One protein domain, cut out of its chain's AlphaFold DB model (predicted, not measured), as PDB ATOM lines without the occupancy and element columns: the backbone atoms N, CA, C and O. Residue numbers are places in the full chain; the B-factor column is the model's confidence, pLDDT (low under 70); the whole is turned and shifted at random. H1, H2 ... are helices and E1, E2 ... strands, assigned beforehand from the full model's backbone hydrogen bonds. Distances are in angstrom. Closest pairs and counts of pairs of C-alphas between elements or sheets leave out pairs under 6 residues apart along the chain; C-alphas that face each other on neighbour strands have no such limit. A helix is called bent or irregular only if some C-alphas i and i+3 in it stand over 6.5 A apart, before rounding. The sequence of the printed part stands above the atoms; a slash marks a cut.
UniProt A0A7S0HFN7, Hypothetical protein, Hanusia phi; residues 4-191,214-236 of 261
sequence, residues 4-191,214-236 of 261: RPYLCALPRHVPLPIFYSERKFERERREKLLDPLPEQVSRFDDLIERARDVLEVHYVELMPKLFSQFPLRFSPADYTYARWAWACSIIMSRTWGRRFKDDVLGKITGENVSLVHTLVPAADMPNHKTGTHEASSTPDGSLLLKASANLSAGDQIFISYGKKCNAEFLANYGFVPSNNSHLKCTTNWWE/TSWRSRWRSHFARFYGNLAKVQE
ATOM      1  N   ARG A   4      29.599 -25.243 -42.699       96.69
ATOM      2  CA  ARG A   4      28.469 -25.318 -41.766       96.69
ATOM      3  C   ARG A   4      27.198 -25.916 -42.398       96.69
ATOM      4  O   ARG A   4      26.630 -26.784 -41.743       96.69
ATOM      5  N   PRO A   5      26.766 -25.548 -43.624       97.38
ATOM      6  CA  PRO A   5      25.559 -26.130 -44.217       97.38
ATOM      7  C   PRO A   5      25.641 -27.653 -44.372       97.38
ATOM      8  O   PRO A   5      24.721 -28.357 -43.971       97.38
ATOM      9  N   TYR A   6      26.774 -28.164 -44.864       97.19
ATOM     10  CA  TYR A   6      27.009 -29.602 -44.996       97.19
ATOM     11  C   TYR A   6      27.048 -30.303 -43.634       97.19
ATOM     12  O   TYR A   6      26.340 -31.282 -43.419       97.19
ATOM     13  N   LEU A   7      27.818 -29.766 -42.683       96.00
ATOM     14  CA  LEU A   7      27.945 -30.352 -41.348       96.00
ATOM     15  C   LEU A   7      26.598 -30.417 -40.611       96.00
ATOM     16  O   LEU A   7      26.368 -31.350 -39.849       96.00
ATOM     17  N   CYS A   8      25.702 -29.455 -40.849       95.94
ATOM     18  CA  CYS A   8      24.348 -29.459 -40.295       95.94
ATOM     19  C   CYS A   8      23.405 -30.475 -40.963       95.94
ATOM     20  O   CYS A   8      22.410 -30.846 -40.342       95.94
ATOM     21  N   ALA A   9      23.698 -30.917 -42.189       96.19
ATOM     22  CA  ALA A   9      22.919 -31.928 -42.906       96.19
ATOM     23  C   ALA A   9      23.333 -33.371 -42.559       96.19
ATOM     24  O   ALA A   9      22.594 -34.313 -42.848       96.19
ATOM     25  N   LEU A  10      24.499 -33.556 -41.930       96.50
ATOM     26  CA  LEU A  10      24.969 -34.867 -41.494       96.50
ATOM     27  C   LEU A  10      24.022 -35.504 -40.463       96.50
ATOM     28  O   LEU A  10      23.403 -34.808 -39.650       96.50
ATOM     29  N   PRO A  11      23.936 -36.846 -40.432       95.25
ATOM     30  CA  PRO A  11      23.107 -37.533 -39.460       95.25
ATOM     31  C   PRO A  11      23.608 -37.273 -38.038       95.25
ATOM     32  O   PRO A  11      24.800 -37.362 -37.736       95.25
ATOM     33  N   ARG A  12      22.666 -37.029 -37.125       92.94
ATOM     34  CA  ARG A  12      22.965 -36.890 -35.691       92.94
ATOM     35  C   ARG A  12      23.418 -38.206 -35.053       92.94
ATOM     36  O   ARG A  12      24.095 -38.186 -34.034       92.94
ATOM     37  N   HIS A  13      23.041 -39.338 -35.645       89.88
ATOM     38  CA  HIS A  13      23.383 -40.674 -35.176       89.88
ATOM     39  C   HIS A  13      23.651 -41.603 -36.363       89.88
ATOM     40  O   HIS A  13      22.853 -41.654 -37.300       89.88
ATOM     41  N   VAL A  14      24.738 -42.373 -36.293       90.19
ATOM     42  CA  VAL A  14      25.074 -43.418 -37.267       90.19
ATOM     43  C   VAL A  14      24.985 -44.773 -36.557       90.19
ATOM     44  O   VAL A  14      25.693 -44.975 -35.570       90.19
ATOM     45  N   PRO A  15      24.125 -45.708 -37.004       87.88
ATOM     46  CA  PRO A  15      23.881 -46.973 -36.312       87.88
ATOM     47  C   PRO A  15      25.001 -47.996 -36.567       87.88
ATOM     48  O   PRO A  15      24.756 -49.075 -37.094       87.88
ATOM     49  N   LEU A  16      26.240 -47.665 -36.198       93.62
ATOM     50  CA  LEU A  16      27.374 -48.574 -36.355       93.62
ATOM     51  C   LEU A  16      27.428 -49.607 -35.218       93.62
ATOM     52  O   LEU A  16      27.206 -49.242 -34.057       93.62
ATOM     53  N   PRO A  17      27.798 -50.873 -35.496       92.75
ATOM     54  CA  PRO A  17      27.834 -51.914 -34.470       92.75
ATOM     55  C   PRO A  17      28.835 -51.673 -33.337       92.75
ATOM     56  O   PRO A  17      28.667 -52.211 -32.245       92.75
ATOM     57  N   ILE A  18      29.833 -50.813 -33.554       89.75
ATOM     58  CA  ILE A  18      30.768 -50.367 -32.512       89.75
ATOM     59  C   ILE A  18      30.059 -49.700 -31.322       89.75
ATOM     60  O   ILE A  18      30.589 -49.743 -30.214       89.75
ATOM     61  N   PHE A  19      28.850 -49.159 -31.528       90.25
ATOM     62  CA  PHE A  19      28.023 -48.508 -30.504       90.25
ATOM     63  C   PHE A  19      26.835 -49.355 -30.031       90.25
ATOM     64  O   PHE A  19      25.995 -48.875 -29.270       90.25
ATOM     65  N   TYR A  20      26.699 -50.596 -30.501       89.62
ATOM     66  CA  TYR A  20      25.579 -51.446 -30.104       89.62
ATOM     67  C   TYR A  20      25.715 -51.917 -28.659       89.62
ATOM     68  O   TYR A  20      26.813 -52.153 -28.155       89.62
ATOM     69  N   SER A  21      24.566 -52.127 -28.010       90.19
ATOM     70  CA  SER A  21      24.524 -52.965 -26.816       90.19
ATOM     71  C   SER A  21      24.947 -54.387 -27.176       90.19
ATOM     72  O   SER A  21      24.718 -54.838 -28.297       90.19
ATOM     73  N   GLU A  22      25.510 -55.114 -26.217       88.62
ATOM     74  CA  GLU A  22      25.955 -56.499 -26.410       88.62
ATOM     75  C   GLU A  22      24.840 -57.384 -26.987       88.62
ATOM     76  O   GLU A  22      25.032 -58.060 -27.993       88.62
ATOM     77  N   ARG A  23      23.618 -57.266 -26.453       92.06
ATOM     78  CA  ARG A  23      22.443 -57.985 -26.969       92.06
ATOM     79  C   ARG A  23      22.156 -57.676 -28.442       92.06
ATOM     80  O   ARG A  23      21.840 -58.588 -29.202       92.06
ATOM     81  N   LYS A  24      22.217 -56.401 -28.848       92.25
ATOM     82  CA  LYS A  24      21.988 -56.016 -30.249       92.25
ATOM     83  C   LYS A  24      23.144 -56.486 -31.130       92.25
ATOM     84  O   LYS A  24      22.891 -56.990 -32.215       92.25
ATOM     85  N   PHE A  25      24.381 -56.345 -30.663       92.19
ATOM     86  CA  PHE A  25      25.573 -56.799 -31.368       92.19
ATOM     87  C   PHE A  25      25.489 -58.290 -31.704       92.19
ATOM     88  O   PHE A  25      25.554 -58.646 -32.876       92.19
ATOM     89  N   GLU A  26      25.230 -59.136 -30.704       91.06
ATOM     90  CA  GLU A  26      25.126 -60.586 -30.888       91.06
ATOM     91  C   GLU A  26      23.961 -60.994 -31.788       91.06
ATOM     92  O   GLU A  26      24.090 -61.918 -32.591       91.06
ATOM     93  N   ARG A  27      22.822 -60.298 -31.687       92.06
ATOM     94  CA  ARG A  27      21.673 -60.553 -32.559       92.06
ATOM     95  C   ARG A  27      22.001 -60.242 -34.018       92.06
ATOM     96  O   ARG A  27      21.831 -61.102 -34.868       92.06
ATOM     97  N   GLU A  28      22.498 -59.042 -34.304       91.44
ATOM     98  CA  GLU A  28      22.780 -58.595 -35.675       91.44
ATOM     99  C   GLU A  28      23.923 -59.404 -36.298       91.44
ATOM    100  O   GLU A  28      23.834 -59.808 -37.452       91.44
ATOM    101  N   ARG A  29      24.971 -59.698 -35.516       90.94
ATOM    102  CA  ARG A  29      26.069 -60.590 -35.908       90.94
ATOM    103  C   ARG A  29      25.550 -61.981 -36.272       90.94
ATOM    104  O   ARG A  29      25.999 -62.554 -37.258       90.94
ATOM    105  N   ARG A  30      24.584 -62.511 -35.512       88.50
ATOM    106  CA  ARG A  30      23.960 -63.812 -35.782       88.50
ATOM    107  C   ARG A  30      23.084 -63.781 -37.024       88.50
ATOM    108  O   ARG A  30      23.338 -64.520 -37.963       88.50
ATOM    109  N   GLU A  31      22.090 -62.908 -37.044       89.50
ATOM    110  CA  GLU A  31      21.068 -62.869 -38.095       89.50
ATOM    111  C   GLU A  31      21.629 -62.465 -39.460       89.50
ATOM    112  O   GLU A  31      21.114 -62.905 -40.482       89.50
ATOM    113  N   LYS A  32      22.676 -61.628 -39.499       89.31
ATOM    114  CA  LYS A  32      23.187 -61.068 -40.758       89.31
ATOM    115  C   LYS A  32      24.437 -61.756 -41.301       89.31
ATOM    116  O   LYS A  32      24.769 -61.515 -42.461       89.31
ATOM    117  N   LEU A  33      25.154 -62.540 -40.485       88.06
ATOM    118  CA  LEU A  33      26.462 -63.100 -40.862       88.06
ATOM    119  C   LEU A  33      26.638 -64.603 -40.600       88.06
ATOM    120  O   LEU A  33      27.555 -65.176 -41.185       88.06
ATOM    121  N   LEU A  34      25.837 -65.255 -39.738       71.38
ATOM    122  CA  LEU A  34      26.064 -66.676 -39.408       71.38
ATOM    123  C   LEU A  34      25.638 -67.659 -40.505       71.38
ATOM    124  O   LEU A  34      26.010 -68.824 -40.421       71.38
ATOM    125  N   ASP A  35      24.932 -67.206 -41.537       68.31
ATOM    126  CA  ASP A  35      24.458 -68.053 -42.632       68.31
ATOM    127  C   ASP A  35      25.062 -67.558 -43.967       68.31
ATOM    128  O   ASP A  35      24.785 -66.412 -44.340       68.31
ATOM    129  N   PRO A  36      25.921 -68.303 -44.713       57.66
ATOM    130  CA  PRO A  36      26.593 -69.587 -44.450       57.66
ATOM    131  C   PRO A  36      28.145 -69.491 -44.368       57.66
ATOM    132  O   PRO A  36      28.846 -70.435 -44.736       57.66
ATOM    133  N   LEU A  37      28.736 -68.358 -43.955       74.12
ATOM    134  CA  LEU A  37      30.191 -68.124 -44.084       74.12
ATOM    135  C   LEU A  37      30.870 -67.714 -42.757       74.12
ATOM    136  O   LEU A  37      30.942 -66.521 -42.452       74.12
ATOM    137  N   PRO A  38      31.451 -68.667 -41.991       78.75
ATOM    138  CA  PRO A  38      32.149 -68.394 -40.723       78.75
ATOM    139  C   PRO A  38      33.269 -67.344 -40.822       78.75
ATOM    140  O   PRO A  38      33.528 -66.598 -39.877       78.75
ATOM    141  N   GLU A  39      33.911 -67.243 -41.985       82.31
ATOM    142  CA  GLU A  39      34.919 -66.225 -42.303       82.31
ATOM    143  C   GLU A  39      34.391 -64.786 -42.174       82.31
ATOM    144  O   GLU A  39      35.125 -63.901 -41.732       82.31
ATOM    145  N   GLN A  40      33.111 -64.542 -42.483       86.94
ATOM    146  CA  GLN A  40      32.504 -63.215 -42.351       86.94
ATOM    147  C   GLN A  40      32.341 -62.815 -40.888       86.94
ATOM    148  O   GLN A  40      32.534 -61.655 -40.536       86.94
ATOM    149  N   VAL A  41      32.032 -63.779 -40.025       87.62
ATOM    150  CA  VAL A  41      31.899 -63.550 -38.586       87.62
ATOM    151  C   VAL A  41      33.246 -63.150 -37.984       87.62
ATOM    152  O   VAL A  41      33.338 -62.106 -37.342       87.62
ATOM    153  N   SER A  42      34.307 -63.916 -38.268       85.75
ATOM    154  CA  SER A  42      35.665 -63.560 -37.830       85.75
ATOM    155  C   SER A  42      36.083 -62.197 -38.379       85.75
ATOM    156  O   SER A  42      36.647 -61.377 -37.657       85.75
ATOM    157  N   ARG A  43      35.775 -61.922 -39.654       87.75
ATOM    158  CA  ARG A  43      36.104 -60.638 -40.272       87.75
ATOM    159  C   ARG A  43      35.380 -59.476 -39.603       87.75
ATOM    160  O   ARG A  43      35.980 -58.421 -39.406       87.75
ATOM    161  N   PHE A  44      34.103 -59.651 -39.288       91.31
ATOM    162  CA  PHE A  44      33.300 -58.645 -38.613       91.31
ATOM    163  C   PHE A  44      33.877 -58.318 -37.237       91.31
ATOM    164  O   PHE A  44      34.115 -57.147 -36.947       91.31
ATOM    165  N   ASP A  45      34.188 -59.339 -36.437       88.12
ATOM    166  CA  ASP A  45      34.772 -59.155 -35.107       88.12
ATOM    167  C   ASP A  45      36.102 -58.387 -35.180       88.12
ATOM    168  O   ASP A  45      36.288 -57.405 -34.456       88.12
ATOM    169  N   ASP A  46      36.974 -58.737 -36.133       86.94
ATOM    170  CA  ASP A  46      38.251 -58.048 -36.360       86.94
ATOM    171  C   ASP A  46      38.085 -56.574 -36.769       86.94
ATOM    172  O   ASP A  46      38.923 -55.725 -36.447       86.94
ATOM    173  N   LEU A  47      37.061 -56.252 -37.566       89.25
ATOM    174  CA  LEU A  47      36.773 -54.874 -37.979       89.25
ATOM    175  C   LEU A  47      36.270 -54.045 -36.795       89.25
ATOM    176  O   LEU A  47      36.692 -52.903 -36.616       89.25
ATOM    177  N   ILE A  48      35.410 -54.633 -35.966       90.19
ATOM    178  CA  ILE A  48      34.844 -53.978 -34.787       90.19
ATOM    179  C   ILE A  48      35.903 -53.763 -33.708       90.19
ATOM    180  O   ILE A  48      35.948 -52.678 -33.127       90.19
ATOM    181  N   GLU A  49      36.770 -54.747 -33.448       84.75
ATOM    182  CA  GLU A  49      37.873 -54.595 -32.490       84.75
ATOM    183  C   GLU A  49      38.803 -53.454 -32.923       84.75
ATOM    184  O   GLU A  49      39.073 -52.549 -32.133       84.75
ATOM    185  N   ARG A  50      39.200 -53.410 -34.202       84.38
ATOM    186  CA  ARG A  50      40.042 -52.325 -34.734       84.38
ATOM    187  C   ARG A  50      39.372 -50.959 -34.664       84.38
ATOM    188  O   ARG A  50      40.019 -49.980 -34.305       84.38
ATOM    189  N   ALA A  51      38.084 -50.875 -34.988       87.06
ATOM    190  CA  ALA A  51      37.352 -49.618 -34.898       87.06
ATOM    191  C   ALA A  51      37.229 -49.121 -33.446       87.06
ATOM    192  O   ALA A  51      37.336 -47.920 -33.203       87.06
ATOM    193  N   ARG A  52      37.064 -50.028 -32.472       85.25
ATOM    194  CA  ARG A  52      37.089 -49.692 -31.037       85.25
ATOM    195  C   ARG A  52      38.467 -49.223 -30.581       85.25
ATOM    196  O   ARG A  52      38.539 -48.222 -29.876       85.25
ATOM    197  N   ASP A  53      39.537 -49.884 -31.026       82.38
ATOM    198  CA  ASP A  53      40.911 -49.448 -30.753       82.38
ATOM    199  C   ASP A  53      41.132 -48.016 -31.282       82.38
ATOM    200  O   ASP A  53      41.559 -47.143 -30.528       82.38
ATOM    201  N   VAL A  54      40.748 -47.730 -32.534       79.62
ATOM    202  CA  VAL A  54      40.840 -46.374 -33.114       79.62
ATOM    203  C   VAL A  54      40.012 -45.364 -32.323       79.62
ATOM    204  O   VAL A  54      40.493 -44.275 -32.028       79.62
ATOM    205  N   LEU A  55      38.771 -45.694 -31.965       86.88
ATOM    206  CA  LEU A  55      37.907 -44.773 -31.232       86.88
ATOM    207  C   LEU A  55      38.467 -44.428 -29.856       86.88
ATOM    208  O   LEU A  55      38.581 -43.252 -29.511       86.88
ATOM    209  N   GLU A  56      38.788 -45.443 -29.064       84.69
ATOM    210  CA  GLU A  56      39.088 -45.251 -27.653       84.69
ATOM    211  C   GLU A  56      40.546 -44.886 -27.420       84.69
ATOM    212  O   GLU A  56      40.824 -43.898 -26.736       84.69
ATOM    213  N   VAL A  57      41.479 -45.627 -28.023       82.31
ATOM    214  CA  VAL A  57      42.912 -45.399 -27.814       82.31
ATOM    215  C   VAL A  57      43.308 -44.058 -28.408       82.31
ATOM    216  O   VAL A  57      43.937 -43.257 -27.717       82.31
ATOM    217  N   HIS A  58      42.896 -43.747 -29.642       82.69
ATOM    218  CA  HIS A  58      43.325 -42.487 -30.252       82.69
ATOM    219  C   HIS A  58      42.748 -41.284 -29.509       82.69
ATOM    220  O   HIS A  58      43.476 -40.319 -29.307       82.69
ATOM    221  N   TYR A  59      41.499 -41.333 -29.035       88.56
ATOM    222  CA  TYR A  59      40.956 -40.244 -28.217       88.56
ATOM    223  C   TYR A  59      41.794 -40.027 -26.952       88.56
ATOM    224  O   TYR A  59      42.210 -38.907 -26.651       88.56
ATOM    225  N   VAL A  60      42.095 -41.119 -26.249       86.06
ATOM    226  CA  VAL A  60      42.867 -41.132 -25.003       86.06
ATOM    227  C   VAL A  60      44.306 -40.657 -25.190       86.06
ATOM    228  O   VAL A  60      44.868 -39.998 -24.314       86.06
ATOM    229  N   GLU A  61      44.925 -40.964 -26.322       84.69
ATOM    230  CA  GLU A  61      46.315 -40.598 -26.579       84.69
ATOM    231  C   GLU A  61      46.488 -39.225 -27.223       84.69
ATOM    232  O   GLU A  61      47.492 -38.553 -26.962       84.69
ATOM    233  N   LEU A  62      45.535 -38.811 -28.058       87.44
ATOM    234  CA  LEU A  62      45.600 -37.575 -28.828       87.44
ATOM    235  C   LEU A  62      45.072 -36.384 -28.033       87.44
ATOM    236  O   LEU A  62      45.758 -35.368 -27.922       87.44
ATOM    237  N   MET A  63      43.869 -36.499 -27.465       88.56
ATOM    238  CA  MET A  63      43.170 -35.339 -26.905       88.56
ATOM    239  C   MET A  63      43.926 -34.661 -25.761       88.56
ATOM    240  O   MET A  63      44.047 -33.440 -25.811       88.56
ATOM    241  N   PRO A  64      44.537 -35.372 -24.791       86.69
ATOM    242  CA  PRO A  64      45.313 -34.706 -23.745       86.69
ATOM    243  C   PRO A  64      46.490 -33.898 -24.286       86.69
ATOM    244  O   PRO A  64      46.797 -32.840 -23.742       86.69
ATOM    245  N   LYS A  65      47.142 -34.385 -25.350       87.31
ATOM    246  CA  LYS A  65      48.254 -33.677 -25.997       87.31
ATOM    247  C   LYS A  65      47.751 -32.422 -26.702       87.31
ATOM    248  O   LYS A  65      48.376 -31.377 -26.587       87.31
ATOM    249  N   LEU A  66      46.607 -32.502 -27.383       89.50
ATOM    250  CA  LEU A  66      45.998 -31.339 -28.031       89.50
ATOM    251  C   LEU A  66      45.533 -30.297 -27.010       89.50
ATOM    252  O   LEU A  66      45.776 -29.110 -27.207       89.50
ATOM    253  N   PHE A  67      44.927 -30.729 -25.902       88.69
ATOM    254  CA  PHE A  67      44.491 -29.826 -24.838       88.69
ATOM    255  C   PHE A  67      45.666 -29.123 -24.159       88.69
ATOM    256  O   PHE A  67      45.564 -27.941 -23.853       88.69
ATOM    257  N   SER A  68      46.782 -29.824 -23.930       85.75
ATOM    258  CA  SER A  68      47.953 -29.225 -23.282       85.75
ATOM    259  C   SER A  68      48.770 -28.334 -24.219       85.75
ATOM    260  O   SER A  68      49.232 -27.281 -23.793       85.75
ATOM    261  N   GLN A  69      48.945 -28.729 -25.483       89.50
ATOM    262  CA  GLN A  69      49.762 -27.981 -26.446       89.50
ATOM    263  C   GLN A  69      49.008 -26.812 -27.083       89.50
ATOM    264  O   GLN A  69      49.616 -25.808 -27.446       89.50
ATOM    265  N   PHE A  70      47.686 -26.924 -27.221       89.94
ATOM    266  CA  PHE A  70      46.857 -25.951 -27.933       89.94
ATOM    267  C   PHE A  70      45.555 -25.625 -27.168       89.94
ATOM    268  O   PHE A  70      44.465 -25.716 -27.746       89.94
ATOM    269  N   PRO A  71      45.633 -25.200 -25.892       86.44
ATOM    270  CA  PRO A  71      44.468 -25.040 -25.009       86.44
ATOM    271  C   PRO A  71      43.432 -24.026 -25.514       86.44
ATOM    272  O   PRO A  71      42.239 -24.187 -25.276       86.44
ATOM    273  N   LEU A  72      43.859 -23.002 -26.263       87.50
ATOM    274  CA  LEU A  72      42.959 -21.997 -26.848       87.50
ATOM    275  C   LEU A  72      42.154 -22.519 -28.049       87.50
ATOM    276  O   LEU A  72      41.171 -21.897 -28.443       87.50
ATOM    277  N   ARG A  73      42.579 -23.632 -28.660       90.00
ATOM    278  CA  ARG A  73      41.898 -24.247 -29.812       90.00
ATOM    279  C   ARG A  73      41.141 -25.512 -29.432       90.00
ATOM    280  O   ARG A  73      40.082 -25.768 -29.995       90.00
ATOM    281  N   PHE A  74      41.670 -26.291 -28.492       88.56
ATOM    282  CA  PHE A  74      41.091 -27.567 -28.087       88.56
ATOM    283  C   PHE A  74      40.689 -27.518 -26.614       88.56
ATOM    284  O   PHE A  74      41.518 -27.648 -25.717       88.56
ATOM    285  N   SER A  75      39.389 -27.350 -26.378       86.62
ATOM    286  CA  SER A  75      38.790 -27.363 -25.043       86.62
ATOM    287  C   SER A  75      38.222 -28.749 -24.709       86.62
ATOM    288  O   SER A  75      37.467 -29.299 -25.516       86.62
ATOM    289  N   PRO A  76      38.459 -29.292 -23.501       85.31
ATOM    290  CA  PRO A  76      37.831 -30.539 -23.063       85.31
ATOM    291  C   PRO A  76      36.296 -30.508 -23.084       85.31
ATOM    292  O   PRO A  76      35.662 -31.547 -23.254       85.31
ATOM    293  N   ALA A  77      35.692 -29.325 -22.917       86.31
ATOM    294  CA  ALA A  77      34.239 -29.169 -22.972       86.31
ATOM    295  C   ALA A  77      33.695 -29.351 -24.397       86.31
ATOM    296  O   ALA A  77      32.575 -29.833 -24.573       86.31
ATOM    297  N   ASP A  78      34.493 -28.996 -25.409       87.81
ATOM    298  CA  ASP A  78      34.063 -29.052 -26.801       87.81
ATOM    299  C   ASP A  78      34.436 -30.344 -27.517       87.81
ATOM    300  O   ASP A  78      33.704 -30.793 -28.403       87.81
ATOM    301  N   TYR A  79      35.531 -30.967 -27.102       90.56
ATOM    302  CA  TYR A  79      36.086 -32.175 -27.703       90.56
ATOM    303  C   TYR A  79      35.808 -33.385 -26.814       90.56
ATOM    304  O   TYR A  79      36.723 -34.048 -26.341       90.56
ATOM    305  N   THR A  80      34.526 -33.653 -26.561       91.25
ATOM    306  CA  THR A  80      34.093 -34.796 -25.748       91.25
ATOM    307  C   THR A  80      34.229 -36.117 -26.504       91.25
ATOM    308  O   THR A  80      34.176 -36.154 -27.737       91.25
ATOM    309  N   TYR A  81      34.300 -37.231 -25.768       90.62
ATOM    310  CA  TYR A  81      34.342 -38.568 -26.366       90.62
ATOM    311  C   TYR A  81      33.129 -38.837 -27.266       90.62
ATOM    312  O   TYR A  81      33.273 -39.407 -28.339       90.62
ATOM    313  N   ALA A  82      31.938 -38.366 -26.883       91.19
ATOM    314  CA  ALA A  82      30.734 -38.527 -27.695       91.19
ATOM    315  C   ALA A  82      30.840 -37.804 -29.050       91.19
ATOM    316  O   ALA A  82      30.471 -38.368 -30.080       91.19
ATOM    317  N   ARG A  83      31.379 -36.576 -29.072       93.19
ATOM    318  CA  ARG A  83      31.594 -35.816 -30.318       93.19
ATOM    319  C   ARG A  83      32.690 -36.440 -31.179       93.19
ATOM    320  O   ARG A  83      32.533 -36.507 -32.394       93.19
ATOM    321  N   TRP A  84      33.757 -36.940 -30.556       92.81
ATOM    322  CA  TRP A  84      34.801 -37.713 -31.231       92.81
ATOM    323  C   TRP A  84      34.244 -38.987 -31.874       92.81
ATOM    324  O   TRP A  84      34.420 -39.204 -33.069       92.81
ATOM    325  N   ALA A  85      33.509 -39.790 -31.104       93.19
ATOM    326  CA  ALA A  85      32.902 -41.025 -31.573       93.19
ATOM    327  C   ALA A  85      31.928 -40.780 -32.730       93.19
ATOM    328  O   ALA A  85      31.966 -41.492 -33.736       93.19
ATOM    329  N   TRP A  86      31.114 -39.726 -32.630       94.50
ATOM    330  CA  TRP A  86      30.267 -39.278 -33.730       94.50
ATOM    331  C   TRP A  86      31.098 -38.904 -34.966       94.50
ATOM    332  O   TRP A  86      30.826 -39.425 -36.047       94.50
ATOM    333  N   ALA A  87      32.142 -38.082 -34.825       94.12
ATOM    334  CA  ALA A  87      32.985 -37.671 -35.948       94.12
ATOM    335  C   ALA A  87      33.661 -38.870 -36.638       94.12
ATOM    336  O   ALA A  87      33.613 -38.988 -37.863       94.12
ATOM    337  N   CYS A  88      34.214 -39.810 -35.868       92.31
ATOM    338  CA  CYS A  88      34.761 -41.056 -36.400       92.31
ATOM    339  C   CYS A  88      33.694 -41.891 -37.119       92.31
ATOM    340  O   CYS A  88      33.971 -42.424 -38.188       92.31
ATOM    341  N   SER A  89      32.466 -41.960 -36.594       93.44
ATOM    342  CA  SER A  89      31.371 -42.689 -37.249       93.44
ATOM    343  C   SER A  89      30.992 -42.094 -38.609       93.44
ATOM    344  O   SER A  89      30.736 -42.837 -39.557       93.44
ATOM    345  N   ILE A  90      31.025 -40.763 -38.737       95.50
ATOM    346  CA  ILE A  90      30.847 -40.066 -40.014       95.50
ATOM    347  C   ILE A  90      31.994 -40.430 -40.959       95.50
ATOM    348  O   ILE A  90      31.743 -40.847 -42.085       95.50
ATOM    349  N   ILE A  91      33.244 -40.348 -40.494       92.25
ATOM    350  CA  ILE A  91      34.425 -40.662 -41.311       92.25
ATOM    351  C   ILE A  91      34.377 -42.103 -41.837       92.25
ATOM    352  O   ILE A  91      34.568 -42.329 -43.032       92.25
ATOM    353  N   MET A  92      34.072 -43.066 -40.964       89.50
ATOM    354  CA  MET A  92      33.986 -44.486 -41.313       89.50
ATOM    355  C   MET A  92      32.891 -44.779 -42.343       89.50
ATOM    356  O   MET A  92      33.088 -45.622 -43.214       89.50
ATOM    357  N   SER A  93      31.747 -44.095 -42.249       92.81
ATOM    358  CA  SER A  93      30.562 -44.420 -43.052       92.81
ATOM    359  C   SER A  93      30.396 -43.582 -44.323       92.81
ATOM    360  O   SER A  93      29.595 -43.958 -45.178       92.81
ATOM    361  N   ARG A  94      31.106 -42.449 -44.463       93.94
ATOM    362  CA  ARG A  94      30.814 -41.433 -45.501       93.94
ATOM    363  C   ARG A  94      32.020 -40.913 -46.281       93.94
ATOM    364  O   ARG A  94      31.847 -40.031 -47.116       93.94
ATOM    365  N   THR A  95      33.238 -41.387 -46.016       91.44
ATOM    366  CA  THR A  95      34.426 -40.880 -46.727       91.44
ATOM    367  C   THR A  95      34.800 -41.703 -47.950       91.44
ATOM    368  O   THR A  95      34.577 -42.912 -48.007       91.44
ATOM    369  N   TRP A  96      35.469 -41.042 -48.896       85.06
ATOM    370  CA  TRP A  96      36.201 -41.682 -49.986       85.06
ATOM    371  C   TRP A  96      37.694 -41.561 -49.752       85.06
ATOM    372  O   TRP A  96      38.190 -40.483 -49.426       85.06
ATOM    373  N   GLY A  97      38.412 -42.655 -49.985       80.44
ATOM    374  CA  GLY A  97      39.858 -42.609 -50.125       80.44
ATOM    375  C   GLY A  97      40.216 -41.997 -51.475       80.44
ATOM    376  O   GLY A  97      39.907 -42.569 -52.521       80.44
ATOM    377  N   ARG A  98      40.872 -40.839 -51.462       75.94
ATOM    378  CA  ARG A  98      41.438 -40.204 -52.652       75.94
ATOM    379  C   ARG A  98      42.950 -40.150 -52.520       75.94
ATOM    380  O   ARG A  98      43.472 -39.799 -51.468       75.94
ATOM    381  N   ARG A  99      43.653 -40.525 -53.584       76.62
ATOM    382  CA  ARG A  99      45.105 -40.364 -53.657       76.62
ATOM    383  C   ARG A  99      45.408 -38.924 -54.033       76.62
ATOM    384  O   ARG A  99      44.975 -38.474 -55.091       76.62
ATOM    385  N   PHE A 100      46.133 -38.231 -53.172       73.00
ATOM    386  CA  PHE A 100      46.614 -36.882 -53.428       73.00
ATOM    387  C   PHE A 100      48.128 -36.895 -53.493       73.00
ATOM    388  O   PHE A 100      48.775 -37.591 -52.711       73.00
ATOM    389  N   LYS A 101      48.674 -36.125 -54.434       76.75
ATOM    390  CA  LYS A 101      50.100 -35.844 -54.456       76.75
ATOM    391  C   LYS A 101      50.376 -34.732 -53.450       76.75
ATOM    392  O   LYS A 101      49.816 -33.647 -53.586       76.75
ATOM    393  N   ASP A 102      51.197 -35.019 -52.453       74.31
ATOM    394  CA  ASP A 102      51.603 -34.055 -51.436       74.31
ATOM    395  C   ASP A 102      53.131 -33.978 -51.432       74.31
ATOM    396  O   ASP A 102      53.824 -34.851 -50.911       74.31
ATOM    397  N   ASP A 103      53.661 -32.927 -52.058       76.25
ATOM    398  CA  ASP A 103      55.103 -32.715 -52.169       76.25
ATOM    399  C   ASP A 103      55.749 -32.355 -50.818       76.25
ATOM    400  O   ASP A 103      56.961 -32.501 -50.658       76.25
ATOM    401  N   VAL A 104      54.970 -31.875 -49.839       74.88
ATOM    402  CA  VAL A 104      55.464 -31.590 -48.484       74.88
ATOM    403  C   VAL A 104      55.573 -32.891 -47.706       74.88
ATOM    404  O   VAL A 104      56.636 -33.188 -47.160       74.88
ATOM    405  N   LEU A 105      54.505 -33.689 -47.698       67.75
ATOM    406  CA  LEU A 105      54.499 -34.982 -47.028       67.75
ATOM    407  C   LEU A 105      55.511 -35.935 -47.672       67.75
ATOM    408  O   LEU A 105      56.288 -36.549 -46.949       67.75
ATOM    409  N   GLY A 106      55.620 -35.944 -49.002       73.06
ATOM    410  CA  GLY A 106      56.597 -36.758 -49.726       73.06
ATOM    411  C   GLY A 106      58.056 -36.445 -49.409       73.06
ATOM    412  O   GLY A 106      58.886 -37.348 -49.436       73.06
ATOM    413  N   LYS A 107      58.390 -35.203 -49.033       75.88
ATOM    414  CA  LYS A 107      59.738 -34.869 -48.536       75.88
ATOM    415  C   LYS A 107      60.018 -35.440 -47.146       75.88
ATOM    416  O   LYS A 107      61.178 -35.647 -46.809       75.88
ATOM    417  N   ILE A 108      58.977 -35.649 -46.339       75.00
ATOM    418  CA  ILE A 108      59.083 -36.127 -44.956       75.00
ATOM    419  C   ILE A 108      59.031 -37.656 -44.906       75.00
ATOM    420  O   ILE A 108      59.822 -38.271 -44.197       75.00
ATOM    421  N   THR A 109      58.094 -38.267 -45.630       72.00
ATOM    422  CA  THR A 109      57.817 -39.709 -45.572       72.00
ATOM    423  C   THR A 109      58.503 -40.496 -46.682       72.00
ATOM    424  O   THR A 109      58.569 -41.712 -46.587       72.00
ATOM    425  N   GLY A 110      58.999 -39.835 -47.734       74.62
ATOM    426  CA  GLY A 110      59.483 -40.496 -48.951       74.62
ATOM    427  C   GLY A 110      58.364 -40.896 -49.923       74.62
ATOM    428  O   GLY A 110      58.645 -41.183 -51.086       74.62
ATOM    429  N   GLU A 111      57.098 -40.836 -49.499       69.94
ATOM    430  CA  GLU A 111      55.927 -41.138 -50.325       69.94
ATOM    431  C   GLU A 111      55.228 -39.850 -50.768       69.94
ATOM    432  O   GLU A 111      54.562 -39.168 -49.992       69.94
ATOM    433  N   ASN A 112      55.346 -39.513 -52.052       73.62
ATOM    434  CA  ASN A 112      54.741 -38.306 -52.622       73.62
ATOM    435  C   ASN A 112      53.237 -38.432 -52.903       73.62
ATOM    436  O   ASN A 112      52.619 -37.444 -53.296       73.62
ATOM    437  N   VAL A 113      52.650 -39.616 -52.726       72.81
ATOM    438  CA  VAL A 113      51.217 -39.860 -52.889       72.81
ATOM    439  C   VAL A 113      50.664 -40.431 -51.599       72.81
ATOM    440  O   VAL A 113      51.074 -41.500 -51.164       72.81
ATOM    441  N   SER A 114      49.673 -39.758 -51.026       71.75
ATOM    442  CA  SER A 114      49.014 -40.204 -49.801       71.75
ATOM    443  C   SER A 114      47.531 -40.442 -50.025       71.75
ATOM    444  O   SER A 114      46.856 -39.716 -50.760       71.75
ATOM    445  N   LEU A 115      47.011 -41.491 -49.387       73.38
ATOM    446  CA  LEU A 115      45.580 -41.750 -49.343       73.38
ATOM    447  C   LEU A 115      44.938 -40.837 -48.295       73.38
ATOM    448  O   LEU A 115      45.191 -40.973 -47.101       73.38
ATOM    449  N   VAL A 116      44.074 -39.933 -48.743       78.88
ATOM    450  CA  VAL A 116      43.330 -39.011 -47.885       78.88
ATOM    451  C   VAL A 116      41.857 -39.385 -47.902       78.88
ATOM    452  O   VAL A 116      41.231 -39.482 -48.961       78.88
ATOM    453  N   HIS A 117      41.283 -39.565 -46.717       84.81
ATOM    454  CA  HIS A 117      39.846 -39.741 -46.554       84.81
ATOM    455  C   HIS A 117      39.141 -38.391 -46.648       84.81
ATOM    456  O   HIS A 117      39.409 -37.483 -45.864       84.81
ATOM    457  N   THR A 118      38.231 -38.263 -47.610       88.12
ATOM    458  CA  THR A 118      37.536 -37.007 -47.909       88.12
ATOM    459  C   THR A 118      36.033 -37.180 -47.752       88.12
ATOM    460  O   THR A 118      35.464 -38.149 -48.253       88.12
ATOM    461  N   LEU A 119      35.390 -36.228 -47.074       93.31
ATOM    462  CA  LEU A 119      33.939 -36.063 -47.105       93.31
ATOM    463  C   LEU A 119      33.569 -35.242 -48.337       93.31
ATOM    464  O   LEU A 119      34.121 -34.160 -48.544       93.31
ATOM    465  N   VAL A 120      32.646 -35.755 -49.146       91.81
ATOM    466  CA  VAL A 120      32.211 -35.102 -50.382       91.81
ATOM    467  C   VAL A 120      30.728 -34.761 -50.241       91.81
ATOM    468  O   VAL A 120      29.894 -35.660 -50.366       91.81
ATOM    469  N   PRO A 121      30.385 -33.490 -49.948       93.88
ATOM    470  CA  PRO A 121      28.999 -33.064 -49.807       93.88
ATOM    471  C   PRO A 121      28.153 -33.460 -51.018       93.88
ATOM    472  O   PRO A 121      28.632 -33.429 -52.149       93.88
ATOM    473  N   ALA A 122      26.893 -33.818 -50.766       91.56
ATOM    474  CA  ALA A 122      25.930 -34.364 -51.731       91.56
ATOM    475  C   ALA A 122      26.269 -35.764 -52.270       91.56
ATOM    476  O   ALA A 122      25.358 -36.572 -52.428       91.56
ATOM    477  N   ALA A 123      27.540 -36.093 -52.494       91.69
ATOM    478  CA  ALA A 123      27.936 -37.421 -52.956       91.69
ATOM    479  C   ALA A 123      27.775 -38.516 -51.885       91.69
ATOM    480  O   ALA A 123      27.650 -39.685 -52.237       91.69
ATOM    481  N   ASP A 124      27.750 -38.150 -50.598       93.31
ATOM    482  CA  ASP A 124      27.540 -39.044 -49.439       93.31
ATOM    483  C   ASP A 124      26.087 -39.209 -49.006       93.31
ATOM    484  O   ASP A 124      25.803 -39.797 -47.958       93.31
ATOM    485  N   MET A 125      25.161 -38.689 -49.804       93.69
ATOM    486  CA  MET A 125      23.730 -38.772 -49.543       93.69
ATOM    487  C   MET A 125      23.054 -39.992 -50.187       93.69
ATOM    488  O   MET A 125      22.205 -40.587 -49.520       93.69
ATOM    489  N   PRO A 126      23.376 -40.396 -51.435       94.06
ATOM    490  CA  PRO A 126      22.753 -41.558 -52.061       94.06
ATOM    491  C   PRO A 126      23.093 -42.857 -51.333       94.06
ATOM    492  O   PRO A 126      24.247 -43.102 -50.993       94.06
ATOM    493  N   ASN A 127      22.090 -43.714 -51.153       94.75
ATOM    494  CA  ASN A 127      22.269 -45.013 -50.513       94.75
ATOM    495  C   ASN A 127      22.950 -46.031 -51.437       94.75
ATOM    496  O   ASN A 127      22.985 -45.889 -52.663       94.75
ATOM    497  N   HIS A 128      23.443 -47.110 -50.830       94.19
ATOM    498  CA  HIS A 128      24.020 -48.228 -51.560       94.19
ATOM    499  C   HIS A 128      22.967 -49.062 -52.302       94.19
ATOM    500  O   HIS A 128      21.932 -49.407 -51.730       94.19
ATOM    501  N   LYS A 129      23.288 -49.501 -53.524       92.50
ATOM    502  CA  LYS A 129      22.599 -50.610 -54.201       92.50
ATOM    503  C   LYS A 129      23.597 -51.495 -54.945       92.50
ATOM    504  O   LYS A 129      24.456 -50.991 -55.664       92.50
ATOM    505  N   THR A 130      23.465 -52.815 -54.825       89.50
ATOM    506  CA  THR A 130      24.264 -53.754 -55.628       89.50
ATOM    507  C   THR A 130      23.967 -53.558 -57.117       89.50
ATOM    508  O   THR A 130      22.807 -53.432 -57.508       89.50
ATOM    509  N   GLY A 131      25.006 -53.560 -57.957       85.25
ATOM    510  CA  GLY A 131      24.860 -53.499 -59.416       85.25
ATOM    511  C   GLY A 131      24.710 -52.095 -60.015       85.25
ATOM    512  O   GLY A 131      24.468 -51.986 -61.212       85.25
ATOM    513  N   THR A 132      24.869 -51.029 -59.223       89.25
ATOM    514  CA  THR A 132      24.987 -49.647 -59.734       89.25
ATOM    515  C   THR A 132      26.455 -49.198 -59.827       89.25
ATOM    516  O   THR A 132      27.375 -49.940 -59.469       89.25
ATOM    517  N   HIS A 133      26.690 -47.978 -60.309       89.06
ATOM    518  CA  HIS A 133      28.021 -47.397 -60.461       89.06
ATOM    519  C   HIS A 133      28.567 -46.815 -59.148       89.06
ATOM    520  O   HIS A 133      27.841 -46.219 -58.350       89.06
ATOM    521  N   GLU A 134      29.871 -46.981 -58.933       89.12
ATOM    522  CA  GLU A 134      30.619 -46.183 -57.958       89.12
ATOM    523  C   GLU A 134      30.785 -44.754 -58.494       89.12
ATOM    524  O   GLU A 134      30.781 -44.531 -59.707       89.12
ATOM    525  N   ALA A 135      30.949 -43.784 -57.594       88.00
ATOM    526  CA  ALA A 135      31.311 -42.430 -57.994       88.00
ATOM    527  C   ALA A 135      32.720 -42.419 -58.612       88.00
ATOM    528  O   ALA A 135      33.634 -43.066 -58.094       88.00
ATOM    529  N   SER A 136      32.909 -41.674 -59.700       86.62
ATOM    530  CA  SER A 136      34.193 -41.574 -60.397       86.62
ATOM    531  C   SER A 136      34.747 -40.154 -60.345       86.62
ATOM    532  O   SER A 136      34.006 -39.178 -60.297       86.62
ATOM    533  N   SER A 137      36.072 -40.024 -60.333       85.56
ATOM    534  CA  SER A 137      36.719 -38.718 -60.450       85.56
ATOM    535  C   SER A 137      36.804 -38.303 -61.915       85.56
ATOM    536  O   SER A 137      37.127 -39.121 -62.778       85.56
ATOM    537  N   THR A 138      36.559 -37.030 -62.184       86.62
ATOM    538  CA  THR A 138      36.744 -36.418 -63.503       86.62
ATOM    539  C   THR A 138      38.123 -35.746 -63.604       86.62
ATOM    540  O   THR A 138      38.759 -35.501 -62.574       86.62
ATOM    541  N   PRO A 139      38.627 -35.458 -64.822       85.12
ATOM    542  CA  PRO A 139      39.959 -34.866 -65.009       85.12
ATOM    543  C   PRO A 139      40.157 -33.498 -64.338       85.12
ATOM    544  O   PRO A 139      41.275 -33.156 -63.970       85.12
ATOM    545  N   ASP A 140      39.081 -32.736 -64.149       86.56
ATOM    546  CA  ASP A 140      39.053 -31.448 -63.442       86.56
ATOM    547  C   ASP A 140      39.044 -31.597 -61.903       86.56
ATOM    548  O   ASP A 140      38.990 -30.605 -61.182       86.56
ATOM    549  N   GLY A 141      39.085 -32.827 -61.379       78.81
ATOM    550  CA  GLY A 141      39.099 -33.121 -59.943       78.81
ATOM    551  C   GLY A 141      37.715 -33.243 -59.295       78.81
ATOM    552  O   GLY A 141      37.623 -33.652 -58.125       78.81
ATOM    553  N   SER A 142      36.642 -32.966 -60.045       85.56
ATOM    554  CA  SER A 142      35.262 -33.142 -59.588       85.56
ATOM    555  C   SER A 142      34.930 -34.623 -59.341       85.56
ATOM    556  O   SER A 142      35.697 -35.538 -59.671       85.56
ATOM    557  N   LEU A 143      33.810 -34.878 -58.662       88.19
ATOM    558  CA  LEU A 143      33.280 -36.227 -58.466       88.19
ATOM    559  C   LEU A 143      31.974 -36.365 -59.253       88.19
ATOM    560  O   LEU A 143      31.037 -35.599 -59.044       88.19
ATOM    561  N   LEU A 144      31.926 -37.346 -60.149       90.06
ATOM    562  CA  LEU A 144      30.791 -37.641 -61.008       90.06
ATOM    563  C   LEU A 144      30.015 -38.843 -60.468       90.06
ATOM    564  O   LEU A 144      30.553 -39.939 -60.305       90.06
ATOM    565  N   LEU A 145      28.722 -38.633 -60.234       90.88
ATOM    566  CA  LEU A 145      27.767 -39.685 -59.912       90.88
ATOM    567  C   LEU A 145      26.916 -39.937 -61.154       90.88
ATOM    568  O   LEU A 145      26.195 -39.050 -61.608       90.88
ATOM    569  N   LYS A 146      27.010 -41.143 -61.714       89.25
ATOM    570  CA  LYS A 146      26.274 -41.533 -62.920       89.25
ATOM    571  C   LYS A 146      25.183 -42.538 -62.567       89.25
ATOM    572  O   LYS A 146      25.469 -43.564 -61.954       89.25
ATOM    573  N   ALA A 147      23.951 -42.264 -62.991       89.38
ATOM    574  CA  ALA A 147      22.861 -43.225 -62.874       89.38
ATOM    575  C   ALA A 147      23.159 -44.473 -63.722       89.38
ATOM    576  O   ALA A 147      23.606 -44.364 -64.864       89.38
ATOM    577  N   SER A 148      22.915 -45.659 -63.160       86.69
ATOM    578  CA  SER A 148      23.098 -46.939 -63.859       86.69
ATOM    579  C   SER A 148      21.851 -47.400 -64.623       86.69
ATOM    580  O   SER A 148      21.875 -48.446 -65.263       86.69
ATOM    581  N   ALA A 149      20.747 -46.663 -64.503       88.12
ATOM    582  CA  ALA A 149      19.463 -46.944 -65.130       88.12
ATOM    583  C   ALA A 149      18.671 -45.640 -65.300       88.12
ATOM    584  O   ALA A 149      19.011 -44.620 -64.697       88.12
ATOM    585  N   ASN A 150      17.603 -45.690 -66.097       93.19
ATOM    586  CA  ASN A 150      16.647 -44.591 -66.193       93.19
ATOM    587  C   ASN A 150      15.958 -44.374 -64.837       93.19
ATOM    588  O   ASN A 150      15.624 -45.340 -64.153       93.19
ATOM    589  N   LEU A 151      15.756 -43.110 -64.475       93.38
ATOM    590  CA  LEU A 151      15.117 -42.690 -63.231       93.38
ATOM    591  C   LEU A 151      13.875 -41.863 -63.560       93.38
ATOM    592  O   LEU A 151      13.931 -40.968 -64.405       93.38
ATOM    593  N   SER A 152      12.776 -42.152 -62.875       96.69
ATOM    594  CA  SER A 152      11.542 -41.367 -62.911       96.69
ATOM    595  C   SER A 152      11.523 -40.338 -61.783       96.69
ATOM    596  O   SER A 152      12.242 -40.452 -60.788       96.69
ATOM    597  N   ALA A 153      10.677 -39.314 -61.909       96.56
ATOM    598  CA  ALA A 153      10.457 -38.371 -60.818       96.56
ATOM    599  C   ALA A 153       9.954 -39.115 -59.567       96.56
ATOM    600  O   ALA A 153       8.980 -39.860 -59.633       96.56
ATOM    601  N   GLY A 154      10.628 -38.905 -58.435       96.12
ATOM    602  CA  GLY A 154      10.349 -39.606 -57.179       96.12
ATOM    603  C   GLY A 154      11.194 -40.862 -56.946       96.12
ATOM    604  O   GLY A 154      11.235 -41.340 -55.812       96.12
ATOM    605  N   ASP A 155      11.922 -41.358 -57.953       95.06
ATOM    606  CA  ASP A 155      12.835 -42.483 -57.757       95.06
ATOM    607  C   ASP A 155      14.027 -42.085 -56.882       95.06
ATOM    608  O   ASP A 155      14.616 -41.008 -57.003       95.06
ATOM    609  N   GLN A 156      14.427 -43.006 -56.009       93.81
ATOM    610  CA  GLN A 156      15.634 -42.842 -55.215       93.81
ATOM    611  C   GLN A 156      16.882 -43.072 -56.073       93.81
ATOM    612  O   GLN A 156      16.995 -44.067 -56.792       93.81
ATOM    613  N   ILE A 157      17.859 -42.179 -55.930       92.69
ATOM    614  CA  ILE A 157      19.180 -42.315 -56.543       92.69
ATOM    615  C   ILE A 157      20.048 -43.217 -55.660       92.69
ATOM    616  O   ILE A 157      20.138 -43.011 -54.448       92.69
ATOM    617  N   PHE A 158      20.718 -44.191 -56.278       93.62
ATOM    618  CA  PHE A 158      21.626 -45.117 -55.602       93.62
ATOM    619  C   PHE A 158      23.020 -45.096 -56.224       93.62
ATOM    620  O   PHE A 158      23.158 -45.002 -57.446       93.62
ATOM    621  N   ILE A 159      24.035 -45.293 -55.386       93.69
ATOM    622  CA  ILE A 159      25.430 -45.495 -55.800       93.69
ATOM    623  C   ILE A 159      25.971 -46.821 -55.257       93.69
ATOM    624  O   ILE A 159      25.375 -47.465 -54.394       93.69
ATOM    625  N   SER A 160      27.111 -47.268 -55.774       92.44
ATOM    626  CA  SER A 160      27.841 -48.389 -55.197       92.44
ATOM    627  C   SER A 160      28.829 -47.847 -54.169       92.44
ATOM    628  O   SER A 160      29.539 -46.879 -54.430       92.44
ATOM    629  N   TYR A 161      28.893 -48.482 -52.997       92.56
ATOM    630  CA  TYR A 161      29.903 -48.193 -51.971       92.56
ATOM    631  C   TYR A 161      31.154 -49.063 -52.180       92.56
ATOM    632  O   TYR A 161      32.014 -49.179 -51.302       92.56
ATOM    633  N   GLY A 162      31.241 -49.714 -53.339       89.19
ATOM    634  CA  GLY A 162      32.276 -50.666 -53.694       89.19
ATOM    635  C   GLY A 162      31.903 -52.114 -53.414       89.19
ATOM    636  O   GLY A 162      30.871 -52.433 -52.823       89.19
ATOM    637  N   LYS A 163      32.790 -53.001 -53.856       89.62
ATOM    638  CA  LYS A 163      32.675 -54.452 -53.687       89.62
ATOM    639  C   LYS A 163      33.102 -54.825 -52.266       89.62
ATOM    640  O   LYS A 163      34.294 -54.802 -51.971       89.62
ATOM    641  N   LYS A 164      32.134 -55.095 -51.390       91.00
ATOM    642  CA  LYS A 164      32.339 -55.382 -49.962       91.00
ATOM    643  C   LYS A 164      31.513 -56.588 -49.530       91.00
ATOM    644  O   LYS A 164      30.391 -56.760 -50.005       91.00
ATOM    645  N   CYS A 165      32.038 -57.393 -48.612       91.69
ATOM    646  CA  CYS A 165      31.260 -58.472 -48.000       91.69
ATOM    647  C   CYS A 165      30.277 -57.957 -46.942       91.69
ATOM    648  O   CYS A 165      30.336 -56.796 -46.525       91.69
ATOM    649  N   ASN A 166      29.362 -58.817 -46.481       93.56
ATOM    650  CA  ASN A 166      28.348 -58.426 -45.494       93.56
ATOM    651  C   ASN A 166      28.996 -57.979 -44.179       93.56
ATOM    652  O   ASN A 166      28.532 -57.014 -43.577       93.56
ATOM    653  N   ALA A 167      30.104 -58.610 -43.776       93.19
ATOM    654  CA  ALA A 167      30.869 -58.190 -42.602       93.19
ATOM    655  C   ALA A 167      31.356 -56.734 -42.710       93.19
ATOM    656  O   ALA A 167      31.242 -55.964 -41.756       93.19
ATOM    657  N   GLU A 168      31.866 -56.334 -43.876       92.94
ATOM    658  CA  GLU A 168      32.347 -54.972 -44.120       92.94
ATOM    659  C   GLU A 168      31.209 -53.956 -44.206       92.94
ATOM    660  O   GLU A 168      31.345 -52.848 -43.680       92.94
ATOM    661  N   PHE A 169      30.095 -54.321 -44.849       94.44
ATOM    662  CA  PHE A 169      28.906 -53.474 -44.895       94.44
ATOM    663  C   PHE A 169      28.345 -53.234 -43.493       94.44
ATOM    664  O   PHE A 169      28.114 -52.085 -43.101       94.44
ATOM    665  N   LEU A 170      28.213 -54.300 -42.701       94.69
ATOM    666  CA  LEU A 170      27.671 -54.203 -41.354       94.69
ATOM    667  C   LEU A 170      28.590 -53.383 -40.449       94.69
ATOM    668  O   LEU A 170      28.109 -52.492 -39.755       94.69
ATOM    669  N   ALA A 171      29.900 -53.643 -40.476       93.75
ATOM    670  CA  ALA A 171      30.859 -52.958 -39.612       93.75
ATOM    671  C   ALA A 171      30.995 -51.459 -39.928       93.75
ATOM    672  O   ALA A 171      31.008 -50.646 -39.004       93.75
ATOM    673  N   ASN A 172      31.078 -51.089 -41.211       93.19
ATOM    674  CA  ASN A 172      31.406 -49.716 -41.617       93.19
ATOM    675  C   ASN A 172      30.180 -48.842 -41.904       93.19
ATOM    676  O   ASN A 172      30.272 -47.619 -41.806       93.19
ATOM    677  N   TYR A 173      29.035 -49.447 -42.235       94.62
ATOM    678  CA  TYR A 173      27.830 -48.712 -42.632       94.62
ATOM    679  C   TYR A 173      26.577 -49.090 -41.831       94.62
ATOM    680  O   TYR A 173      25.557 -48.413 -41.943       94.62
ATOM    681  N   GLY A 174      26.627 -50.136 -41.000       94.44
ATOM    682  CA  GLY A 174      25.520 -50.513 -40.113       94.44
ATOM    683  C   GLY A 174      24.377 -51.287 -40.780       94.44
ATOM    684  O   GLY A 174      23.352 -51.525 -40.140       94.44
ATOM    685  N   PHE A 175      24.531 -51.719 -42.035       94.19
ATOM    686  CA  PHE A 175      23.527 -52.504 -42.765       94.19
ATOM    687  C   PHE A 175      24.169 -53.643 -43.563       94.19
ATOM    688  O   PHE A 175      25.381 -53.679 -43.718       94.19
ATOM    689  N   VAL A 176      23.358 -54.572 -44.069       92.94
ATOM    690  CA  VAL A 176      23.776 -55.589 -45.046       92.94
ATOM    691  C   VAL A 176      22.836 -55.483 -46.250       92.94
ATOM    692  O   VAL A 176      21.622 -55.459 -46.033       92.94
ATOM    693  N   PRO A 177      23.343 -55.362 -47.493       92.25
ATOM    694  CA  PRO A 177      22.486 -55.346 -48.674       92.25
ATOM    695  C   PRO A 177      21.753 -56.685 -48.816       92.25
ATOM    696  O   PRO A 177      22.375 -57.736 -48.684       92.25
ATOM    697  N   SER A 178      20.454 -56.661 -49.130       87.62
ATOM    698  CA  SER A 178      19.646 -57.881 -49.295       87.62
ATOM    699  C   SER A 178      20.176 -58.807 -50.393       87.62
ATOM    700  O   SER A 178      20.176 -60.020 -50.227       87.62
ATOM    701  N   ASN A 179      20.688 -58.230 -51.482       85.62
ATOM    702  CA  ASN A 179      21.219 -58.958 -52.633       85.62
ATOM    703  C   ASN A 179      22.711 -58.649 -52.824       85.62
ATOM    704  O   ASN A 179      23.111 -58.090 -53.849       85.62
ATOM    705  N   ASN A 180      23.544 -58.930 -51.818       88.31
ATOM    706  CA  ASN A 180      24.989 -58.762 -51.961       88.31
ATOM    707  C   ASN A 180      25.610 -59.945 -52.722       88.31
ATOM    708  O   ASN A 180      25.631 -61.068 -52.227       88.31
ATOM    709  N   SER A 181      26.160 -59.688 -53.910       83.56
ATOM    710  CA  SER A 181      26.861 -60.699 -54.713       83.56
ATOM    711  C   SER A 181      28.304 -60.953 -54.251       83.56
ATOM    712  O   SER A 181      28.933 -61.916 -54.690       83.56
ATOM    713  N   HIS A 182      28.844 -60.124 -53.354       83.62
ATOM    714  CA  HIS A 182      30.219 -60.212 -52.862       83.62
ATOM    715  C   HIS A 182      30.293 -60.925 -51.507       83.62
ATOM    716  O   HIS A 182      30.636 -60.324 -50.499       83.62
ATOM    717  N   LEU A 183      29.970 -62.220 -51.463       77.12
ATOM    718  CA  LEU A 183      29.894 -62.961 -50.193       77.12
ATOM    719  C   LEU A 183      31.260 -63.227 -49.538       77.12
ATOM    720  O   LEU A 183      31.354 -63.271 -48.313       77.12
ATOM    721  N   LYS A 184      32.325 -63.374 -50.333       83.12
ATOM    722  CA  LYS A 184      33.683 -63.561 -49.808       83.12
ATOM    723  C   LYS A 184      34.255 -62.228 -49.351       83.12
ATOM    724  O   LYS A 184      34.345 -61.286 -50.139       83.12
ATOM    725  N   CYS A 185      34.703 -62.172 -48.103       78.00
ATOM    726  CA  CYS A 185      35.472 -61.037 -47.619       78.00
ATOM    727  C   CYS A 185      36.873 -61.084 -48.223       78.00
ATOM    728  O   CYS A 185      37.693 -61.921 -47.853       78.00
ATOM    729  N   THR A 186      37.166 -60.182 -49.153       67.25
ATOM    730  CA  THR A 186      38.549 -59.945 -49.564       67.25
ATOM    731  C   THR A 186      39.305 -59.305 -48.401       67.25
ATOM    732  O   THR A 186      38.778 -58.407 -47.749       67.25
ATOM    733  N   THR A 187      40.540 -59.733 -48.133       53.94
ATOM    734  CA  THR A 187      41.497 -58.951 -47.332       53.94
ATOM    735  C   THR A 187      41.566 -57.541 -47.922       53.94
ATOM    736  O   THR A 187      41.761 -57.382 -49.124       53.94
ATOM    737  N   ASN A 188      41.250 -56.524 -47.125       48.06
ATOM    738  CA  ASN A 188      40.802 -55.229 -47.642       48.06
ATOM    739  C   ASN A 188      41.882 -54.441 -48.397       48.06
ATOM    740  O   ASN A 188      43.076 -54.643 -48.228       48.06
ATOM    741  N   TRP A 189      41.410 -53.426 -49.124       38.94
ATOM    742  CA  TRP A 189      42.164 -52.408 -49.868       38.94
ATOM    743  C   TRP A 189      43.272 -51.659 -49.097       38.94
ATOM    744  O   TRP A 189      44.129 -51.041 -49.726       38.94
ATOM    745  N   TRP A 190      43.275 -51.676 -47.759       39.06
ATOM    746  CA  TRP A 190      44.392 -51.133 -46.971       39.06
ATOM    747  C   TRP A 190      45.561 -52.116 -46.842       39.06
ATOM    748  O   TRP A 190      46.684 -51.675 -46.648       39.06
ATOM    749  N   GLU A 191      45.319 -53.426 -46.967       37.50
ATOM    750  CA  GLU A 191      46.377 -54.448 -47.007       37.50
ATOM    751  C   GLU A 191      47.028 -54.516 -48.401       37.50
ATOM    752  O   GLU A 191      48.185 -54.899 -48.509       37.50
ATOM    753  N   THR A 214      35.924 -59.407 -24.059       47.09
ATOM    754  CA  THR A 214      36.274 -58.709 -22.813       47.09
ATOM    755  C   THR A 214      37.761 -58.330 -22.672       47.09
ATOM    756  O   THR A 214      38.108 -57.569 -21.766       47.09
ATOM    757  N   SER A 215      38.660 -58.800 -23.548       57.00
ATOM    758  CA  SER A 215      40.115 -58.611 -23.383       57.00
ATOM    759  C   SER A 215      40.650 -57.243 -23.821       57.00
ATOM    760  O   SER A 215      41.673 -56.801 -23.292       57.00
ATOM    761  N   TRP A 216      39.980 -56.530 -24.734       62.47
ATOM    762  CA  TRP A 216      40.561 -55.319 -25.328       62.47
ATOM    763  C   TRP A 216      40.690 -54.169 -24.310       62.47
ATOM    764  O   TRP A 216      41.737 -53.530 -24.238       62.47
ATOM    765  N   ARG A 217      39.718 -53.985 -23.400       61.12
ATOM    766  CA  ARG A 217      39.856 -53.027 -22.281       61.12
ATOM    767  C   ARG A 217      41.022 -53.370 -21.367       61.12
ATOM    768  O   ARG A 217      41.699 -52.471 -20.880       61.12
ATOM    769  N   SER A 218      41.253 -54.663 -21.131       66.38
ATOM    770  CA  SER A 218      42.377 -55.136 -20.317       66.38
ATOM    771  C   SER A 218      43.717 -54.771 -20.959       66.38
ATOM    772  O   SER A 218      44.606 -54.277 -20.265       66.38
ATOM    773  N   ARG A 219      43.824 -54.922 -22.290       69.69
ATOM    774  CA  ARG A 219      45.022 -54.570 -23.076       69.69
ATOM    775  C   ARG A 219      45.434 -53.102 -22.907       69.69
ATOM    776  O   ARG A 219      46.626 -52.821 -22.913       69.69
ATOM    777  N   TRP A 220      44.481 -52.187 -22.705       68.81
ATOM    778  CA  TRP A 220      44.732 -50.736 -22.709       68.81
ATOM    779  C   TRP A 220      44.547 -50.033 -21.353       68.81
ATOM    780  O   TRP A 220      44.551 -48.801 -21.289       68.81
ATOM    781  N   ARG A 221      44.422 -50.778 -20.243       74.31
ATOM    782  CA  ARG A 221      44.169 -50.224 -18.892       74.31
ATOM    783  C   ARG A 221      45.094 -49.064 -18.505       74.31
ATOM    784  O   ARG A 221      44.627 -48.063 -17.966       74.31
ATOM    785  N   SER A 222      46.391 -49.180 -18.790       71.44
ATOM    786  CA  SER A 222      47.391 -48.157 -18.450       71.44
ATOM    787  C   SER A 222      47.194 -46.847 -19.223       71.44
ATOM    788  O   SER A 222      47.360 -45.767 -18.653       71.44
ATOM    789  N   HIS A 223      46.784 -46.917 -20.493       73.69
ATOM    790  CA  HIS A 223      46.515 -45.739 -21.321       73.69
ATOM    791  C   HIS A 223      45.316 -44.959 -20.775       73.69
ATOM    792  O   HIS A 223      45.394 -43.738 -20.625       73.69
ATOM    793  N   PHE A 224      44.245 -45.664 -20.398       76.69
ATOM    794  CA  PHE A 224      43.062 -45.051 -19.795       76.69
ATOM    795  C   PHE A 224      43.370 -44.378 -18.457       76.69
ATOM    796  O   PHE A 224      42.972 -43.232 -18.248       76.69
ATOM    797  N   ALA A 225      44.120 -45.041 -17.572       74.44
ATOM    798  CA  ALA A 225      44.524 -44.451 -16.295       74.44
ATOM    799  C   ALA A 225      45.294 -43.132 -16.497       74.44
ATOM    800  O   ALA A 225      44.997 -42.124 -15.853       74.44
ATOM    801  N   ARG A 226      46.225 -43.107 -17.463       75.81
ATOM    802  CA  ARG A 226      46.979 -41.900 -17.829       75.81
ATOM    803  C   ARG A 226      46.079 -40.790 -18.382       75.81
ATOM    804  O   ARG A 226      46.276 -39.628 -18.033       75.81
ATOM    805  N   PHE A 227      45.100 -41.124 -19.225       76.00
ATOM    806  CA  PHE A 227      44.156 -40.144 -19.773       76.00
ATOM    807  C   PHE A 227      43.367 -39.434 -18.682       76.00
ATOM    808  O   PHE A 227      43.375 -38.207 -18.639       76.00
ATOM    809  N   TYR A 228      42.718 -40.192 -17.796       74.88
ATOM    810  CA  TYR A 228      41.887 -39.599 -16.750       74.88
ATOM    811  C   TYR A 228      42.718 -38.762 -15.769       74.88
ATOM    812  O   TYR A 228      42.268 -37.693 -15.362       74.88
ATOM    813  N   GLY A 229      43.959 -39.172 -15.479       72.81
ATOM    814  CA  GLY A 229      44.903 -38.351 -14.715       72.81
ATOM    815  C   GLY A 229      45.249 -37.025 -15.407       72.81
ATOM    816  O   GLY A 229      45.195 -35.963 -14.786       72.81
ATOM    817  N   ASN A 230      45.545 -37.054 -16.711       70.69
ATOM    818  CA  ASN A 230      45.844 -35.841 -17.481       70.69
ATOM    819  C   ASN A 230      44.624 -34.924 -17.633       70.69
ATOM    820  O   ASN A 230      44.762 -33.706 -17.543       70.69
ATOM    821  N   LEU A 231      43.439 -35.495 -17.858       70.31
ATOM    822  CA  LEU A 231      42.199 -34.740 -17.998       70.31
ATOM    823  C   LEU A 231      41.886 -33.959 -16.718       70.31
ATOM    824  O   LEU A 231      41.582 -32.772 -16.808       70.31
ATOM    825  N   ALA A 232      42.038 -34.589 -15.548       71.81
ATOM    826  CA  ALA A 232      41.866 -33.921 -14.259       71.81
ATOM    827  C   ALA A 232      42.821 -32.723 -14.108       71.81
ATOM    828  O   ALA A 232      42.390 -31.627 -13.756       71.81
ATOM    829  N   LYS A 233      44.098 -32.895 -14.479       72.19
ATOM    830  CA  LYS A 233      45.101 -31.819 -14.442       72.19
ATOM    831  C   LYS A 233      44.770 -30.668 -15.399       72.19
ATOM    832  O   LYS A 233      44.918 -29.505 -15.041       72.19
ATOM    833  N   VAL A 234      44.313 -30.967 -16.616       67.06
ATOM    834  CA  VAL A 234      43.909 -29.939 -17.592       67.06
ATOM    835  C   VAL A 234      42.655 -29.201 -17.129       67.06
ATOM    836  O   VAL A 234      42.581 -27.985 -17.273       67.06
ATOM    837  N   GLN A 235      41.680 -29.903 -16.552       69.25
ATOM    838  CA  GLN A 235      40.483 -29.277 -15.989       69.25
ATOM    839  C   GLN A 235      40.828 -28.361 -14.809       69.25
ATOM    840  O   GLN A 235      40.279 -27.264 -14.718       69.25
ATOM    841  N   GLU A 236      41.777 -28.758 -13.959       72.00
ATOM    842  CA  GLU A 236      42.313 -27.922 -12.883       72.00
ATOM    843  C   GLU A 236      43.007 -26.664 -13.429       72.00
ATOM    844  O   GLU A 236      42.737 -25.557 -12.961       72.00
TER     845      GLU A 236
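This is residues 4 to 191 and 214 to 236 of the 261 residues of the protein "Hypothetical protein" of Hanusia phi (UniProt A0A7S0HFN7). One long helix, H3, is the spine of a helical body: H2 folds back over its first part, H6 packs beside residues 40 to 48, H4 crosses it further on, and H8 packs along residues 57 to 68. From the end of H4 a ribbon of two strands, E1 and E2, leads away from this body with the small helix H5 at its tip, and the long unnamed stretch of residues 120 to 165 makes a loose looped part, of which residues 150 to 155 stick out. The printed part has 211 residues with eight named helices and two strands, in the order H1 H2 H3 H4 E1 H5 E2 H6 H7 H8; the one sheet, E1 - E2, is antiparallel, and the class is mostly helix. It is only just compact, close to loose, with a radius of gyration of the C-alphas of 19.8 A and spans of 61 by 45 by 39 A.

H1, residues 4 to 9, touches no helix. H2, residues 22 to 33, and H3, residues 38 to 69, form a helical hairpin, opposite ways at a steep tilt of 44 degrees; their closest C-alphas are those of Leu 33 and Val 41, 5.9 A apart. H3 is the hub, touching four helices. It has a kink of 26 degrees near residue 62 and is only just irregular, with C-alphas 61 and 64 at 6.6 A. H4, residues 81 to 94, touches residues 55 to 59 of H3 at a steep tilt of 49 degrees, opposite ways, closest at the C-alphas of Leu 55 and Ala 85, 6.3 A. E1, residues 95 to 101, and E2, residues 113 to 119, are antiparallel neighbours; N 98 and O 116 are within hydrogen-bond range at 2.9 A, as are N 116 and O 98 at 2.8 A. H5, residues 103 to 109, comes between them in the chain; the closest C-alphas of H5 and E2 are those of Gly 106 and Val 113, 7.0 A. H6, residues 166 to 173, touches H3 at a shallow tilt of 23 degrees, the same way, with Phe 44 and Ala 167 closest at 4.7 A between C-alphas. H6 also touches H4, where the C-alphas of Ser 93 and Tyr 173 are closest at 5.1 A, and only just touches H2, with 3 pairs of C-alphas within 8 A. H7, residues 215 to 219, is close to H3 but not clearly touching, the closest C-alphas being Glu 49 and Trp 216 at 7.7 A. H8, residues 221 to 236, touches H3 at a shallow tilt of 32 degrees, the same way, closest at the C-alphas of Val 60 and Phe 227, 5.5 A. Every O i to N i+4 pair is within hydrogen-bond range in H1, H2, H4, H5, H6, H7 and H8, and 25 of 28 are in H3.

H1 begins at C-alpha 4, (28.469, -25.318, -41.766). H2 is 15.9 A long, and H3 is 46.3 A from C-alpha 38 at (32.149, -68.394, -40.723) to C-alpha 69. H4 measures 19.7 A, E1 18.2 A, E2 18.6 A and H8 23.2 A. H5, H6 and H7 have 7, 8 and 5 residues. H8 ends at C-alpha 236, (42.313, -27.922, -12.883).

The C-alphas farthest apart are those of Asn 150 and Glu 236, 61.5 A. Residues 192 to 213 are not printed, and C-alphas 191 and 214 are 26.6 A apart across this cut. The links H1 to H2, H3 to H4 and E2 to H6 are long. In the last, residues 127 to 128 pair with 158 to 159, parallel, and 136 to 137 with 143 to 144, antiparallel. The mean pLDDT of the printed part is 84.5; under 70 are 19 residues, among them 186 to 191 and 214 to 220.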